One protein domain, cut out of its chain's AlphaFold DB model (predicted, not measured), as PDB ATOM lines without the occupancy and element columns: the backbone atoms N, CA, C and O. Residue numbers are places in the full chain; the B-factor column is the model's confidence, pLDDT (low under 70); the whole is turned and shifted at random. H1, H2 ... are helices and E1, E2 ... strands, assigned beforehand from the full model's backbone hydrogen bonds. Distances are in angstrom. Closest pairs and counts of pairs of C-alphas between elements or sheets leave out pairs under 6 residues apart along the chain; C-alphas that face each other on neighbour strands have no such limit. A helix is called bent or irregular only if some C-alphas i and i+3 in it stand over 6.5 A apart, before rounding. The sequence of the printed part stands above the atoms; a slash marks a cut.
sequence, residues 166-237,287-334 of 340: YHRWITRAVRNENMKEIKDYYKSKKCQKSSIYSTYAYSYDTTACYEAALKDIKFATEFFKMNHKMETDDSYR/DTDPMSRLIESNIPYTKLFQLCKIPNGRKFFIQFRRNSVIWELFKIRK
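This is residues 166 to 237 and 287 to 334 of the 340 residues of the protein "Protein CBG25097" of Caenorhabditis briggsae (UniProt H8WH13). Two helical hairpins, H1 with H2 and H4 with H5, lie side by side as a small four-helix bundle, with the short hairpin of strands E1 and E2 at one side of H1 and H4. H6, H7 and H8 form a looser second group beyond H4 and H5, H8 lying crosswise, and residues 325 to 334, with H9, stick out at the far end. The 120 printed residues, mostly helix by class, hold nine named helices and two strands in the order H1 H2 H3 E1 E2 H4 H5 H6 H7 H8 H9; the sheet, E1 - E2, is antiparallel. The whole is compact, with a radius of gyration of the C-alphas of 14.5 A and spans of 43 by 29 by 27 A.

E1 is residues 199 to 201 and E2 204 to 207. H1 is residues 166 to 175, 14.3 A long, with C-alpha 166 at (12.692, 69.563, 155.251). H2 is 179 to 187, 12.4 A, and H3 193 to 197, only just irregular, C-alphas 193 and 196 being 6.6 A apart. H4 is 208 to 214; H5, 217 to 228, is 17.3 A long. H6 is 290 to 296, H7 301 to 308, H8 314 to 320 and H9 326 to 332, with C-alpha 332 at (22.727, 80.510, 117.521).

In the hairpin E1 and E2, N 200 and O 206 are 2.9 A apart, within hydrogen-bond range. The closest C-alphas of H1 and E1, Arg 168 and Tyr 200, are 5.3 A apart. H1 and H4, the hubs, touch at Thr 171 and Ala 208, C-alphas 4.3 A apart, at a shallow tilt of 14 degrees, the same way. H3 touches H1, at Ser 195 and His 167, 4.8 A between C-alphas. H1 and H2 are a hairpin, C-alphas of Ala 173 and Ile 182 6.1 A apart; H4 and H5 are another, Ala 212 and Ala 220 5.2 A apart. H5, with residues 217 to 221 alone, touches H7, C-alphas of Thr 221 and Leu 307 6.6 A apart. H6 and H7 are near each other. H8 is about perpendicular to H6, at 79 degrees, and close but not clearly touching, C-alphas of Pro 290 and Phe 320 7.1 A apart. H1, H2, H4, H6, H7 and H9 have each O i to N i+4 pair within hydrogen-bond range; H5 has 7 of 8, H3 0 of 1 with 1 of 2 at i+3, and H8 1 of 3 with 3 of 4 at i+3.

The C-alphas of Ser 188 and Ile 332, the two farthest apart, are 43.2 A apart. Residues 238 to 286 are not printed, with 22.8 A from C-alpha 237 to C-alpha 287. The links printed whole are tight. Mean pLDDT of the printed part is 73.0; residues 228 to 237, 287 to 290 and 311 to 334 are among those under 70.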
ATOM      1  N   TYR A 166      11.288  69.550 155.695       79.25
ATOM      2  CA  TYR A 166      12.692  69.563 155.251       79.25
ATOM      3  C   TYR A 166      12.995  70.556 154.112       79.25
ATOM      4  O   TYR A 166      14.105  71.086 154.057       79.25
ATOM      5  N   HIS A 167      12.031  70.898 153.245       80.62
ATOM      6  CA  HIS A 167      12.238  71.956 152.241       80.62
ATOM      7  C   HIS A 167      12.406  73.345 152.874       80.62
ATOM      8  O   HIS A 167      13.230  74.137 152.411       80.62
ATOM      9  N   ARG A 168      11.684  73.633 153.966       85.31
ATOM     10  CA  ARG A 168      11.803  74.886 154.731       85.31
ATOM     11  C   ARG A 168      13.162  74.992 155.406       85.31
ATOM     12  O   ARG A 168      13.793  76.041 155.330       85.31
ATOM     13  N   TRP A 169      13.636  73.891 155.989       85.12
ATOM     14  CA  TRP A 169      14.961  73.794 156.607       85.12
ATOM     15  C   TRP A 169      16.087  74.086 155.605       85.12
ATOM     16  O   TRP A 169      16.957  74.908 155.884       85.12
ATOM     17  N   ILE A 170      16.031  73.509 154.398       86.56
ATOM     18  CA  ILE A 170      17.023  73.804 153.349       86.56
ATOM     19  C   ILE A 170      16.916  75.265 152.882       86.56
ATOM     20  O   ILE A 170      17.938  75.926 152.723       86.56
ATOM     21  N   THR A 171      15.702  75.796 152.704       88.00
ATOM     22  CA  THR A 171      15.489  77.199 152.293       88.00
ATOM     23  C   THR A 171      16.061  78.186 153.325       88.00
ATOM     24  O   THR A 171      16.713  79.159 152.946       88.00
ATOM     25  N   ARG A 172      15.904  77.902 154.626       87.44
ATOM     26  CA  ARG A 172      16.532  78.649 155.732       87.44
ATOM     27  C   ARG A 172      18.059  78.565 155.693       87.44
ATOM     28  O   ARG A 172      18.723  79.595 155.704       87.44
ATOM     29  N   ALA A 173      18.618  77.360 155.597       88.50
ATOM     30  CA  ALA A 173      20.069  77.170 155.572       88.50
ATOM     31  C   ALA A 173      20.729  77.854 154.354       88.50
ATOM     32  O   ALA A 173      21.847  78.355 154.453       88.50
ATOM     33  N   VAL A 174      20.014  77.940 153.224       90.25
ATOM     34  CA  VAL A 174      20.407  78.725 152.041       90.25
ATOM     35  C   VAL A 174      20.327  80.235 152.294       90.25
ATOM     36  O   VAL A 174      21.278  80.948 151.974       90.25
ATOM     37  N   ARG A 175      19.240  80.733 152.898       88.25
ATOM     38  CA  ARG A 175      19.096  82.151 153.287       88.25
ATOM     39  C   ARG A 175      20.215  82.603 154.235       88.25
ATOM     40  O   ARG A 175      20.735  83.704 154.062       88.25
ATOM     41  N   ASN A 176      20.620  81.733 155.158       88.56
ATOM     42  CA  ASN A 176      21.685  81.976 156.139       88.56
ATOM     43  C   ASN A 176      23.095  81.630 155.617       88.56
ATOM     44  O   ASN A 176      24.055  81.690 156.379       88.56
ATOM     45  N   GLU A 177      23.226  81.221 154.349       88.81
ATOM     46  CA  GLU A 177      24.491  80.834 153.694       88.81
ATOM     47  C   GLU A 177      25.281  79.719 154.425       88.81
ATOM     48  O   GLU A 177      26.477  79.503 154.205       88.81
ATOM     49  N   ASN A 178      24.598  78.930 155.262       88.25
ATOM     50  CA  ASN A 178      25.211  77.929 156.126       88.25
ATOM     51  C   ASN A 178      25.487  76.615 155.380       88.25
ATOM     52  O   ASN A 178      24.764  75.619 155.482       88.25
ATOM     53  N   MET A 179      26.600  76.586 154.648       87.06
ATOM     54  CA  MET A 179      27.008  75.421 153.857       87.06
ATOM     55  C   MET A 179      27.261  74.148 154.695       87.06
ATOM     56  O   MET A 179      27.255  73.047 154.140       87.06
ATOM     57  N   LYS A 180      27.488  74.260 156.014       88.19
ATOM     58  CA  LYS A 180      27.654  73.099 156.915       88.19
ATOM     59  C   LYS A 180      26.307  72.425 157.182       88.19
ATOM     60  O   LYS A 180      26.159  71.240 156.903       88.19
ATOM     61  N   GLU A 181      25.315  73.204 157.601       85.31
ATOM     62  CA  GLU A 181      23.935  72.756 157.833       85.31
ATOM     63  C   GLU A 181      23.322  72.141 156.563       85.31
ATOM     64  O   GLU A 181      22.762  71.047 156.612       85.31
ATOM     65  N   ILE A 182      23.552  72.750 155.392       86.69
ATOM     66  CA  ILE A 182      23.158  72.179 154.091       86.69
ATOM     67  C   ILE A 182      23.809  70.798 153.852       86.69
ATOM     68  O   ILE A 182      23.129  69.858 153.434       86.69
ATOM     69  N   LYS A 183      25.114  70.643 154.129       85.62
ATOM     70  CA  LYS A 183      25.827  69.354 153.993       85.62
ATOM     71  C   LYS A 183      25.281  68.298 154.948       85.62
ATOM     72  O   LYS A 183      25.129  67.147 154.545       85.62
ATOM     73  N   ASP A 184      24.980  68.668 156.185       84.62
ATOM     74  CA  ASP A 184      24.473  67.729 157.185       84.62
ATOM     75  C   ASP A 184      23.015  67.330 156.905       84.62
ATOM     76  O   ASP A 184      22.666  66.154 157.053       84.62
ATOM     77  N   TYR A 185      22.199  68.230 156.342       79.88
ATOM     78  CA  TYR A 185      20.898  67.865 155.775       79.88
ATOM     79  C   TYR A 185      21.021  66.876 154.613       79.88
ATOM     80  O   TYR A 185      20.321  65.859 154.630       79.88
ATOM     81  N   TYR A 186      21.935  67.099 153.660       78.00
ATOM     82  CA  TYR A 186      22.168  66.161 152.555       78.00
ATOM     83  C   TYR A 186      22.639  64.773 153.032       78.00
ATOM     84  O   TYR A 186      22.186  63.767 152.492       78.00
ATOM     85  N   LYS A 187      23.477  64.689 154.076       79.94
ATOM     86  CA  LYS A 187      23.888  63.402 154.682       79.94
ATOM     87  C   LYS A 187      22.752  62.681 155.408       79.94
ATOM     88  O   LYS A 187      22.792  61.464 155.541       79.94
ATOM     89  N   SER A 188      21.769  63.416 155.930       75.00
ATOM     90  CA  SER A 188      20.775  62.857 156.855       75.00
ATOM     91  C   SER A 188      19.814  61.835 156.231       75.00
ATOM     92  O   SER A 188      19.143  61.131 156.982       75.00
ATOM     93  N   LYS A 189      19.703  61.785 154.892       72.50
ATOM     94  CA  LYS A 189      18.726  60.989 154.109       72.50
ATOM     95  C   LYS A 189      17.245  61.217 154.454       72.50
ATOM     96  O   LYS A 189      16.369  60.551 153.916       72.50
ATOM     97  N   LYS A 190      16.934  62.199 155.306       72.50
ATOM     98  CA  LYS A 190      15.566  62.523 155.744       72.50
ATOM     99  C   LYS A 190      14.774  63.366 154.739       72.50
ATOM    100  O   LYS A 190      13.591  63.599 154.945       72.50
ATOM    101  N   CYS A 191      15.418  63.869 153.688       69.75
ATOM    102  CA  CYS A 191      14.849  64.835 152.753       69.75
ATOM    103  C   CYS A 191      14.801  64.257 151.337       69.75
ATOM    104  O   CYS A 191      15.785  63.685 150.872       69.75
ATOM    105  N   GLN A 192      13.698  64.471 150.616       71.56
ATOM    106  CA  GLN A 192      13.644  64.110 149.201       71.56
ATOM    107  C   GLN A 192      14.506  65.051 148.356       71.56
ATOM    108  O   GLN A 192      14.606  66.250 148.627       71.56
ATOM    109  N   LYS A 193      15.030  64.542 147.239       73.31
ATOM    110  CA  LYS A 193      15.720  65.356 146.224       73.31
ATOM    111  C   LYS A 193      14.813  66.413 145.576       73.31
ATOM    112  O   LYS A 193      15.297  67.451 145.141       73.31
ATOM    113  N   SER A 194      13.504  66.164 145.533       74.56
ATOM    114  CA  SER A 194      12.478  67.100 145.053       74.56
ATOM    115  C   SER A 194      12.270  68.309 145.972       74.56
ATOM    116  O   SER A 194      11.875  69.366 145.489       74.56
ATOM    117  N   SER A 195      12.566  68.186 147.272       77.06
ATOM    118  CA  SER A 195      12.242  69.196 148.290       77.06
ATOM    119  C   SER A 195      12.894  70.559 148.043       77.06
ATOM    120  O   SER A 195      12.337  71.580 148.419       77.06
ATOM    121  N   ILE A 196      14.044  70.614 147.368       81.25
ATOM    122  CA  ILE A 196      14.718  71.881 147.021       81.25
ATOM    123  C   ILE A 196      13.940  72.736 146.006       81.25
ATOM    124  O   ILE A 196      14.153  73.947 145.939       81.25
ATOM    125  N   TYR A 197      13.060  72.101 145.223       79.31
ATOM    126  CA  TYR A 197      12.151  72.744 144.271       79.31
ATOM    127  C   TYR A 197      10.761  72.976 144.881       79.31
ATOM    128  O   TYR A 197       9.906  73.573 144.235       79.31
ATOM    129  N   SER A 198      10.512  72.495 146.103       78.94
ATOM    130  CA  SER A 198       9.277  72.777 146.827       78.94
ATOM    131  C   SER A 198       9.311  74.194 147.389       78.94
ATOM    132  O   SER A 198      10.336  74.666 147.886       78.94
ATOM    133  N   THR A 199       8.177  74.874 147.297       80.50
ATOM    134  CA  THR A 199       8.009  76.248 147.758       80.50
ATOM    135  C   THR A 199       7.859  76.264 149.274       80.50
ATOM    136  O   THR A 199       7.270  75.359 149.873       80.50
ATOM    137  N   TYR A 200       8.443  77.266 149.929       79.50
ATOM    138  CA  TYR A 200       8.487  77.337 151.388       79.50
ATOM    139  C   TYR A 200       7.074  77.287 152.008       79.50
ATOM    140  O   TYR A 200       6.807  76.480 152.910       79.50
ATOM    141  N   ALA A 201       6.145  78.097 151.499       76.25
ATOM    142  CA  ALA A 201       4.728  78.073 151.859       76.25
ATOM    143  C   ALA A 201       3.863  78.557 150.685       76.25
ATOM    144  O   ALA A 201       4.371  79.181 149.763       76.25
ATOM    145  N   TYR A 202       2.546  78.338 150.746       69.50
ATOM    146  CA  TYR A 202       1.623  78.802 149.701       69.50
ATOM    147  C   TYR A 202       1.637  80.331 149.518       69.50
ATOM    148  O   TYR A 202       1.597  80.824 148.398       69.50
ATOM    149  N   SER A 203       1.748  81.086 150.615       71.62
ATOM    150  CA  SER A 203       1.902  82.547 150.603       71.62
ATOM    151  C   SER A 203       3.339  83.018 150.356       71.62
ATOM    152  O   SER A 203       3.552  84.195 150.081       71.62
ATOM    153  N   TYR A 204       4.330  82.128 150.470       74.44
ATOM    154  CA  TYR A 204       5.744  82.461 150.333       74.44
ATOM    155  C   TYR A 204       6.414  81.497 149.356       74.44
ATOM    156  O   TYR A 204       7.040  80.497 149.720       74.44
ATOM    157  N   ASP A 205       6.225  81.824 148.082       76.56
ATOM    158  CA  ASP A 205       6.498  80.978 146.926       76.56
ATOM    159  C   ASP A 205       8.001  80.844 146.582       76.56
ATOM    160  O   ASP A 205       8.381  80.639 145.436       76.56
ATOM    161  N   THR A 206       8.920  81.048 147.527       81.88
ATOM    162  CA  THR A 206      10.359  80.878 147.260       81.88
ATOM    163  C   THR A 206      10.761  79.416 147.399       81.88
ATOM    164  O   THR A 206      10.414  78.760 148.384       81.88
ATOM    165  N   THR A 207      11.570  78.930 146.464       85.44
ATOM    166  CA  THR A 207      12.260  77.638 146.571       85.44
ATOM    167  C   THR A 207      13.692  77.840 147.068       85.44
ATOM    168  O   THR A 207      14.277  78.910 146.880       85.44
ATOM    169  N   ALA A 208      14.307  76.800 147.636       86.62
ATOM    170  CA  ALA A 208      15.716  76.855 148.037       86.62
ATOM    171  C   ALA A 208      16.649  77.177 146.851       86.62
ATOM    172  O   ALA A 208      17.660  77.855 147.016       86.62
ATOM    173  N   CYS A 209      16.303  76.734 145.637       84.94
ATOM    174  CA  CYS A 209      17.058  77.070 144.431       84.94
ATOM    175  C   CYS A 209      16.936  78.550 144.021       84.94
ATOM    176  O   CYS A 209      17.910  79.104 143.515       84.94
ATOM    177  N   TYR A 210      15.780  79.187 144.241       85.75
ATOM    178  CA  TYR A 210      15.593  80.620 143.989       85.75
ATOM    179  C   TYR A 210      16.410  81.469 144.973       85.75
ATOM    180  O   TYR A 210      17.188  82.321 144.550       85.75
ATOM    181  N   GLU A 211      16.328  81.163 146.271       88.75
ATOM    182  CA  GLU A 211      17.145  81.822 147.301       88.75
ATOM    183  C   GLU A 211      18.647  81.676 146.999       88.75
ATOM    184  O   GLU A 211      19.388  82.658 147.014       88.75
ATOM    185  N   ALA A 212      19.101  80.477 146.610       88.94
ATOM    186  CA  ALA A 212      20.499  80.246 146.242       88.94
ATOM    187  C   ALA A 212      20.942  81.050 145.004       88.94
ATOM    188  O   ALA A 212      22.115  81.400 144.904       88.94
ATOM    189  N   ALA A 213      20.034  81.357 144.071       86.06
ATOM    190  CA  ALA A 213      20.329  82.187 142.901       86.06
ATOM    191  C   ALA A 213      20.423  83.688 143.238       86.06
ATOM    192  O   ALA A 213      21.144  84.419 142.552       86.06
ATOM    193  N   LEU A 214      19.759  84.148 144.306       87.44
ATOM    194  CA  LEU A 214      19.933  85.503 144.845       87.44
ATOM    195  C   LEU A 214      21.295  85.656 145.539       87.44
ATOM    196  O   LEU A 214      21.974  86.661 145.322       87.44
ATOM    197  N   LYS A 215      21.743  84.635 146.280       90.44
ATOM    198  CA  LYS A 215      23.038  84.610 146.988       90.44
ATOM    199  C   LYS A 215      24.268  84.646 146.077       90.44
ATOM    200  O   LYS A 215      24.184  84.587 144.850       90.44
ATOM    201  N   ASP A 216      25.426  84.781 146.706       89.00
ATOM    202  CA  ASP A 216      26.713  85.004 146.061       89.00
ATOM    203  C   ASP A 216      27.108  83.885 145.076       89.00
ATOM    204  O   ASP A 216      26.781  82.713 145.273       89.00
ATOM    205  N   ILE A 217      27.829  84.218 143.996       86.81
ATOM    206  CA  ILE A 217      28.079  83.263 142.892       86.81
ATOM    207  C   ILE A 217      28.837  82.020 143.378       86.81
ATOM    208  O   ILE A 217      28.508  80.894 142.994       86.81
ATOM    209  N   LYS A 218      29.829  82.206 144.257       88.56
ATOM    210  CA  LYS A 218      30.606  81.105 144.848       88.56
ATOM    211  C   LYS A 218      29.677  80.140 145.590       88.56
ATOM    212  O   LYS A 218      29.623  78.962 145.231       88.56
ATOM    213  N   PHE A 219      28.874  80.669 146.517       90.06
ATOM    214  CA  PHE A 219      27.876  79.922 147.283       90.06
ATOM    215  C   PHE A 219      26.890  79.179 146.370       90.06
ATOM    216  O   PHE A 219      26.722  77.964 146.491       90.06
ATOM    217  N   ALA A 220      26.297  79.882 145.401       87.00
ATOM    218  CA  ALA A 220      25.343  79.314 144.455       87.00
ATOM    219  C   ALA A 220      25.953  78.140 143.667       87.00
ATOM    220  O   ALA A 220      25.351  77.068 143.567       87.00
ATOM    221  N   THR A 221      27.180  78.293 143.147       85.81
ATOM    222  CA  THR A 221      27.841  77.212 142.398       85.81
ATOM    223  C   THR A 221      28.142  75.992 143.268       85.81
ATOM    224  O   THR A 221      28.025  74.869 142.776       85.81
ATOM    225  N   GLU A 222      28.496  76.168 144.543       87.62
ATOM    226  CA  GLU A 222      28.678  75.055 145.483       87.62
ATOM    227  C   GLU A 222      27.354  74.360 145.807       87.62
ATOM    228  O   GLU A 222      27.273  73.133 145.701       87.62
ATOM    229  N   PHE A 223      26.299  75.121 146.103       88.19
ATOM    230  CA  PHE A 223      24.960  74.589 146.354       88.19
ATOM    231  C   PHE A 223      24.463  73.721 145.184       88.19
ATOM    232  O   PHE A 223      24.107  72.552 145.372       88.19
ATOM    233  N   PHE A 224      24.533  74.230 143.947       84.38
ATOM    234  CA  PHE A 224      24.123  73.469 142.760       84.38
ATOM    235  C   PHE A 224      25.032  72.260 142.465       84.38
ATOM    236  O   PHE A 224      24.539  71.241 141.974       84.38
ATOM    237  N   LYS A 225      26.331  72.310 142.804       83.88
ATOM    238  CA  LYS A 225      27.224  71.132 142.746       83.88
ATOM    239  C   LYS A 225      26.827  70.062 143.773       83.88
ATOM    240  O   LYS A 225      26.905  68.874 143.459       83.88
ATOM    241  N   MET A 226      26.404  70.448 144.980       79.00
ATOM    242  CA  MET A 226      26.032  69.500 146.040       79.00
ATOM    243  C   MET A 226      24.654  68.868 145.843       79.00
ATOM    244  O   MET A 226      24.515  67.677 146.101       79.00
ATOM    245  N   ASN A 227      23.682  69.594 145.283       74.94
ATOM    246  CA  ASN A 227      22.385  69.039 144.865       74.94
ATOM    247  C   ASN A 227      22.542  67.766 143.995       74.94
ATOM    248  O   ASN A 227      21.831  66.777 144.168       74.94
ATOM    249  N   HIS A 228      23.537  67.733 143.100       68.62
ATOM    250  CA  HIS A 228      23.826  66.526 142.321       68.62
ATOM    251  C   HIS A 228      24.252  65.334 143.198       68.62
ATOM    252  O   HIS A 228      23.834  64.210 142.927       68.62
ATOM    253  N   LYS A 229      25.054  65.594 144.239       66.88
ATOM    254  CA  LYS A 229      25.619  64.607 145.177       66.88
ATOM    255  C   LYS A 229      24.640  64.137 146.266       66.88
ATOM    256  O   LYS A 229      25.034  63.323 147.089       66.88
ATOM    257  N   MET A 230      23.391  64.616 146.271       67.25
ATOM    258  CA  MET A 230      22.293  63.983 147.013       67.25
ATOM    259  C   MET A 230      22.218  62.497 146.636       67.25
ATOM    260  O   MET A 230      21.816  62.185 145.506       67.25
ATOM    261  N   GLU A 231      22.564  61.615 147.578       56.75
ATOM    262  CA  GLU A 231      22.254  60.187 147.498       56.75
ATOM    263  C   GLU A 231      20.733  60.036 147.398       56.75
ATOM    264  O   GLU A 231      19.991  60.388 148.316       56.75
ATOM    265  N   THR A 232      20.263  59.568 146.244       53.28
ATOM    266  CA  THR A 232      18.847  59.317 145.980       53.28
ATOM    267  C   THR A 232      18.410  58.056 146.698       53.28
ATOM    268  O   THR A 232      18.441  56.966 146.132       53.28
ATOM    269  N   ASP A 233      17.964  58.214 147.939       54.28
ATOM    270  CA  ASP A 233      17.083  57.231 148.555       54.28
ATOM    271  C   ASP A 233      15.665  57.431 147.991       54.28
ATOM    272  O   ASP A 233      14.785  58.016 148.624       54.28
ATOM    273  N   ASP A 234      15.455  57.005 146.737       56.06
ATOM    274  CA  ASP A 234      14.170  57.127 146.017       56.06
ATOM    275  C   ASP A 234      13.033  56.315 146.682       56.06
ATOM    276  O   ASP A 234      11.851  56.489 146.353       56.06
ATOM    277  N   SER A 235      13.392  55.470 147.659       58.88
ATOM    278  CA  SER A 235      12.495  54.811 148.611       58.88
ATOM    279  C   SER A 235      11.794  55.814 149.535       58.88
ATOM    280  O   SER A 235      10.624  55.632 149.883       58.88
ATOM    281  N   TYR A 236      12.464  56.915 149.909       60.78
ATOM    282  CA  TYR A 236      11.898  57.905 150.819       60.78
ATOM    283  C   TYR A 236      10.866  58.795 150.118       60.78
ATOM    284  O   TYR A 236      11.138  59.888 149.609       60.78
ATOM    285  N   ARG A 237       9.625  58.314 150.129       59.69
ATOM    286  CA  ARG A 237       8.425  59.079 149.802       59.69
ATOM    287  C   ARG A 237       7.698  59.406 151.108       59.69
ATOM    288  O   ARG A 237       6.911  58.571 151.553       59.69
ATOM    289  N   ASP A 287       2.709  78.101 137.720       57.41
ATOM    290  CA  ASP A 287       4.159  78.004 137.736       57.41
ATOM    291  C   ASP A 287       4.667  79.260 137.014       57.41
ATOM    292  O   ASP A 287       4.939  79.238 135.811       57.41
ATOM    293  N   THR A 288       4.694  80.388 137.732       58.81
ATOM    294  CA  THR A 288       5.276  81.649 137.266       58.81
ATOM    295  C   THR A 288       6.662  81.319 136.747       58.81
ATOM    296  O   THR A 288       7.452  80.768 137.517       58.81
ATOM    297  N   ASP A 289       6.938  81.598 135.463       68.38
ATOM    298  CA  ASP A 289       8.190  81.165 134.838       68.38
ATOM    299  C   ASP A 289       9.352  81.610 135.735       68.38
ATOM    300  O   ASP A 289       9.545  82.817 135.940       68.38
ATOM    301  N   PRO A 290      10.108  80.663 136.320       69.81
ATOM    302  CA  PRO A 290      11.149  81.019 137.259       69.81
ATOM    303  C   PRO A 290      12.246  81.857 136.594       69.81
ATOM    304  O   PRO A 290      13.005  82.496 137.317       69.81
ATOM    305  N   MET A 291      12.324  81.935 135.254       71.12
ATOM    306  CA  MET A 291      13.167  82.928 134.580       71.12
ATOM    307  C   MET A 291      12.647  84.355 134.769       71.12
ATOM    308  O   MET A 291      13.419  85.216 135.187       71.12
ATOM    309  N   SER A 292      11.359  84.607 134.511       77.25
ATOM    310  CA  SER A 292      10.742  85.934 134.662       77.25
ATOM    311  C   SER A 292      10.964  86.479 136.067       77.25
ATOM    312  O   SER A 292      11.442  87.595 136.226       77.25
ATOM    313  N   ARG A 293      10.785  85.637 137.087       78.56
ATOM    314  CA  ARG A 293      11.015  86.013 138.489       78.56
ATOM    315  C   ARG A 293      12.484  86.305 138.834       78.56
ATOM    316  O   ARG A 293      12.767  87.141 139.692       78.56
ATOM    317  N   LEU A 294      13.441  85.628 138.191       82.50
ATOM    318  CA  LEU A 294      14.877  85.928 138.339       82.50
ATOM    319  C   LEU A 294      15.264  87.236 137.616       82.50
ATOM    320  O   LEU A 294      16.187  87.924 138.050       82.50
ATOM    321  N   ILE A 295      14.550  87.595 136.543       81.56
ATOM    322  CA  ILE A 295      14.704  88.872 135.828       81.56
ATOM    323  C   ILE A 295      14.070  90.019 136.635       81.56
ATOM    324  O   ILE A 295      14.725  91.033 136.854       81.56
ATOM    325  N   GLU A 296      12.852  89.838 137.153       84.56
ATOM    326  CA  GLU A 296      12.145  90.783 138.040       84.56
ATOM    327  C   GLU A 296      12.947  91.115 139.309       84.56
ATOM    328  O   GLU A 296      12.907  92.242 139.798       84.56
ATOM    329  N   SER A 297      13.721  90.155 139.826       84.12
ATOM    330  CA  SER A 297      14.628  90.355 140.966       84.12
ATOM    331  C   SER A 297      15.993  90.956 140.588       84.12
ATOM    332  O   SER A 297      16.912  90.958 141.409       84.12
ATOM    333  N   ASN A 298      16.130  91.509 139.376       85.75
ATOM    334  CA  ASN A 298      17.309  92.227 138.873       85.75
ATOM    335  C   ASN A 298      18.627  91.429 138.953       85.75
ATOM    336  O   ASN A 298      19.712  91.996 139.117       85.75
ATOM    337  N   ILE A 299      18.567  90.100 138.818       85.38
ATOM    338  CA  ILE A 299      19.770  89.263 138.843       85.38
ATOM    339  C   ILE A 299      20.550  89.462 137.531       85.38
ATOM    340  O   ILE A 299      19.997  89.254 136.450       85.38
ATOM    341  N   PRO A 300      21.852  89.808 137.576       85.81
ATOM    342  CA  PRO A 300      22.605  90.105 136.365       85.81
ATOM    343  C   PRO A 300      22.744  88.869 135.466       85.81
ATOM    344  O   PRO A 300      23.133  87.785 135.910       85.81
ATOM    345  N   TYR A 301      22.510  89.049 134.162       81.50
ATOM    346  CA  TYR A 301      22.599  87.980 133.156       81.50
ATOM    347  C   TYR A 301      23.949  87.243 133.152       81.50
ATOM    348  O   TYR A 301      24.001  86.049 132.855       81.50
ATOM    349  N   THR A 302      25.042  87.912 133.533       85.75
ATOM    350  CA  THR A 302      26.375  87.301 133.686       85.75
ATOM    351  C   THR A 302      26.388  86.200 134.750       85.75
ATOM    352  O   THR A 302      26.954  85.129 134.514       85.75
ATOM    353  N   LYS A 303      25.710  86.413 135.883       84.88
ATOM    354  CA  LYS A 303      25.543  85.436 136.969       84.88
ATOM    355  C   LYS A 303      24.669  84.269 136.524       84.88
ATOM    356  O   LYS A 303      25.084  83.119 136.663       84.88
ATOM    357  N   LEU A 304      23.520  84.544 135.900       81.56
ATOM    358  CA  LEU A 304      22.647  83.505 135.333       81.56
ATOM    359  C   LEU A 304      23.405  82.629 134.317       81.56
ATOM    360  O   LEU A 304      23.351  81.401 134.385       81.56
ATOM    361  N   PHE A 305      24.202  83.240 133.436       82.31
ATOM    362  CA  PHE A 305      25.027  82.526 132.460       82.31
ATOM    363  C   PHE A 305      26.106  81.646 133.111       82.31
ATOM    364  O   PHE A 305      26.341  80.523 132.657       82.31
ATOM    365  N   GLN A 306      26.741  82.103 134.196       82.50
ATOM    366  CA  GLN A 306      27.698  81.292 134.961       82.50
ATOM    367  C   GLN A 306      27.021  80.100 135.659       82.50
ATOM    368  O   GLN A 306      27.566  78.995 135.627       82.50
ATOM    369  N   LEU A 307      25.810  80.270 136.200       78.50
ATOM    370  CA  LEU A 307      25.024  79.167 136.770       78.50
ATOM    371  C   LEU A 307      24.600  78.147 135.693       78.50
ATOM    372  O   LEU A 307      24.704  76.939 135.911       78.50
ATOM    373  N   CYS A 308      24.233  78.608 134.493       75.75
ATOM    374  CA  CYS A 308      23.941  77.753 133.334       75.75
ATOM    375  C   CYS A 308      25.151  76.943 132.826       75.75
ATOM    376  O   CYS A 308      24.966  75.885 132.214       75.75
ATOM    377  N   LYS A 309      26.390  77.404 133.062       78.62
ATOM    378  CA  LYS A 309      27.616  76.665 132.699       78.62
ATOM    379  C   LYS A 309      27.885  75.452 133.595       78.62
ATOM    380  O   LYS A 309      28.653  74.584 133.187       78.62
ATOM    381  N   ILE A 310      27.273  75.361 134.780       76.56
ATOM    382  CA  ILE A 310      27.454  74.218 135.684       76.56
ATOM    383  C   ILE A 310      26.926  72.956 134.972       76.56
ATOM    384  O   ILE A 310      25.728  72.900 134.679       76.56
ATOM    385  N   PRO A 311      27.759  71.923 134.718       61.78
ATOM    386  CA  PRO A 311      27.408  70.814 133.818       61.78
ATOM    387  C   PRO A 311      26.105  70.110 134.221       61.78
ATOM    388  O   PRO A 311      25.277  69.803 133.365       61.78
ATOM    389  N   ASN A 312      25.879  69.976 135.532       59.09
ATOM    390  CA  ASN A 312      24.706  69.317 136.111       59.09
ATOM    391  C   ASN A 312      23.670  70.295 136.701       59.09
ATOM    392  O   ASN A 312      22.566  69.875 137.049       59.09
ATOM    393  N   GLY A 313      23.967  71.603 136.734       53.84
ATOM    394  CA  GLY A 313      22.994  72.655 137.073       53.84
ATOM    395  C   GLY A 313      21.862  72.755 136.045       53.84
ATOM    396  O   GLY A 313      20.779  73.255 136.342       53.84
ATOM    397  N   ARG A 314      22.068  72.172 134.857       47.47
ATOM    398  CA  ARG A 314      21.066  72.053 133.795       47.47
ATOM    399  C   ARG A 314      19.731  71.481 134.266       47.47
ATOM    400  O   ARG A 314      18.736  71.893 133.703       47.47
ATOM    401  N   LYS A 315      19.645  70.596 135.273       52.25
ATOM    402  CA  LYS A 315      18.331  70.079 135.725       52.25
ATOM    403  C   LYS A 315      17.423  71.155 136.333       52.25
ATOM    404  O   LYS A 315      16.220  71.069 136.126       52.25
ATOM    405  N   PHE A 316      17.985  72.192 136.963       53.78
ATOM    406  CA  PHE A 316      17.225  73.385 137.352       53.78
ATOM    407  C   PHE A 316      16.646  74.051 136.093       53.78
ATOM    408  O   PHE A 316      15.435  74.092 135.923       53.78
ATOM    409  N   PHE A 317      17.501  74.407 135.129       52.53
ATOM    410  CA  PHE A 317      17.109  75.053 133.866       52.53
ATOM    411  C   PHE A 317      16.417  74.144 132.821       52.53
ATOM    412  O   PHE A 317      15.983  74.630 131.780       52.53
ATOM    413  N   ILE A 318      16.287  72.832 133.045       44.19
ATOM    414  CA  ILE A 318      15.562  71.918 132.143       44.19
ATOM    415  C   ILE A 318      14.055  71.980 132.413       44.19
ATOM    416  O   ILE A 318      13.277  71.840 131.473       44.19
ATOM    417  N   GLN A 319      13.642  72.312 133.643       46.50
ATOM    418  CA  GLN A 319      12.263  72.724 133.916       46.50
ATOM    419  C   GLN A 319      11.927  74.013 133.130       46.50
ATOM    420  O   GLN A 319      10.880  74.098 132.498       46.50
ATOM    421  N   PHE A 320      12.876  74.959 133.059       45.09
ATOM    422  CA  PHE A 320      12.758  76.225 132.317       45.09
ATOM    423  C   PHE A 320      12.803  76.030 130.783       45.09
ATOM    424  O   PHE A 320      12.294  76.855 130.024       45.09
ATOM    425  N   ARG A 321      13.407  74.933 130.296       40.22
ATOM    426  CA  ARG A 321      13.519  74.629 128.854       40.22
ATOM    427  C   ARG A 321      12.187  74.338 128.176       40.22
ATOM    428  O   ARG A 321      12.142  74.391 126.953       40.22
ATOM    429  N   ARG A 322      11.140  73.969 128.921       40.09
ATOM    430  CA  ARG A 322       9.851  73.602 128.319       40.09
ATOM    431  C   ARG A 322       9.046  74.799 127.805       40.09
ATOM    432  O   ARG A 322       8.217  74.581 126.932       40.09
ATOM    433  N   ASN A 323       9.321  76.021 128.281       39.84
ATOM    434  CA  ASN A 323       8.442  77.176 128.048       39.84
ATOM    435  C   ASN A 323       9.092  78.409 127.375       39.84
ATOM    436  O   ASN A 323       8.349  79.315 127.013       39.84
ATOM    437  N   SER A 324      10.422  78.492 127.179       44.00
ATOM    438  CA  SER A 324      11.060  79.728 126.667       44.00
ATOM    439  C   SER A 324      11.806  79.594 125.328       44.00
ATOM    440  O   SER A 324      12.782  78.856 125.182       44.00
ATOM    441  N   VAL A 325      11.396  80.429 124.364       46.12
ATOM    442  CA  VAL A 325      12.031  80.645 123.040       46.12
ATOM    443  C   VAL A 325      13.483  81.144 123.164       46.12
ATOM    444  O   VAL A 325      14.317  80.919 122.289       46.12
ATOM    445  N   ILE A 326      13.815  81.768 124.296       50.34
ATOM    446  CA  ILE A 326      15.119  82.372 124.605       50.34
ATOM    447  C   ILE A 326      16.279  81.363 124.467       50.34
ATOM    448  O   ILE A 326      17.394  81.753 124.114       50.34
ATOM    449  N   TRP A 327      16.048  80.062 124.693       45.72
ATOM    450  CA  TRP A 327      17.117  79.057 124.605       45.72
ATOM    451  C   TRP A 327      17.618  78.813 123.170       45.72
ATOM    452  O   TRP A 327      18.801  78.519 122.990       45.72
ATOM    453  N   GLU A 328      16.771  78.976 122.147       49.75
ATOM    454  CA  GLU A 328      17.184  78.856 120.738       49.75
ATOM    455  C   GLU A 328      18.140  79.999 120.346       49.75
ATOM    456  O   GLU A 328      19.200  79.752 119.769       49.75
ATOM    457  N   LEU A 329      17.868  81.233 120.790       45.59
ATOM    458  CA  LEU A 329      18.749  82.391 120.562       45.59
ATOM    459  C   LEU A 329      20.154  82.206 121.174       45.59
ATOM    460  O   LEU A 329      21.158  82.631 120.596       45.59
ATOM    461  N   PHE A 330      20.261  81.517 122.316       50.00
ATOM    462  CA  PHE A 330      21.553  81.176 122.936       50.00
ATOM    463  C   PHE A 330      22.320  80.052 122.221       50.00
ATOM    464  O   PHE A 330      23.534  79.921 122.408       50.00
ATOM    465  N   LYS A 331      21.633  79.245 121.412       51.66
ATOM    466  CA  LYS A 331      22.212  78.196 120.559       51.66
ATOM    467  C   LYS A 331      22.912  78.823 119.349       51.66
ATOM    468  O   LYS A 331      24.050  78.469 119.055       51.66
ATOM    469  N   ILE A 332      22.255  79.804 118.725       47.97
ATOM    470  CA  ILE A 332      22.727  80.510 117.521       47.97
ATOM    471  C   ILE A 332      24.053  81.243 117.788       47.97
ATOM    472  O   ILE A 332      24.978  81.152 116.993       47.97
ATOM    473  N   ARG A 333      24.233  81.870 118.960       45.22
ATOM    474  CA  ARG A 333      25.508  82.529 119.334       45.22
ATOM    475  C   ARG A 333      26.699  81.586 119.591       45.22
ATOM    476  O   ARG A 333      27.761  82.063 119.983       45.22
ATOM    477  N   LYS A 334      26.540  80.266 119.442       45.66
ATOM    478  CA  LYS A 334      27.609  79.275 119.666       45.66
ATOM    479  C   LYS A 334      28.129  78.586 118.409       45.66
ATOM    480  O   LYS A 334      29.096  77.836 118.526       45.66
TER     481      LYS A 334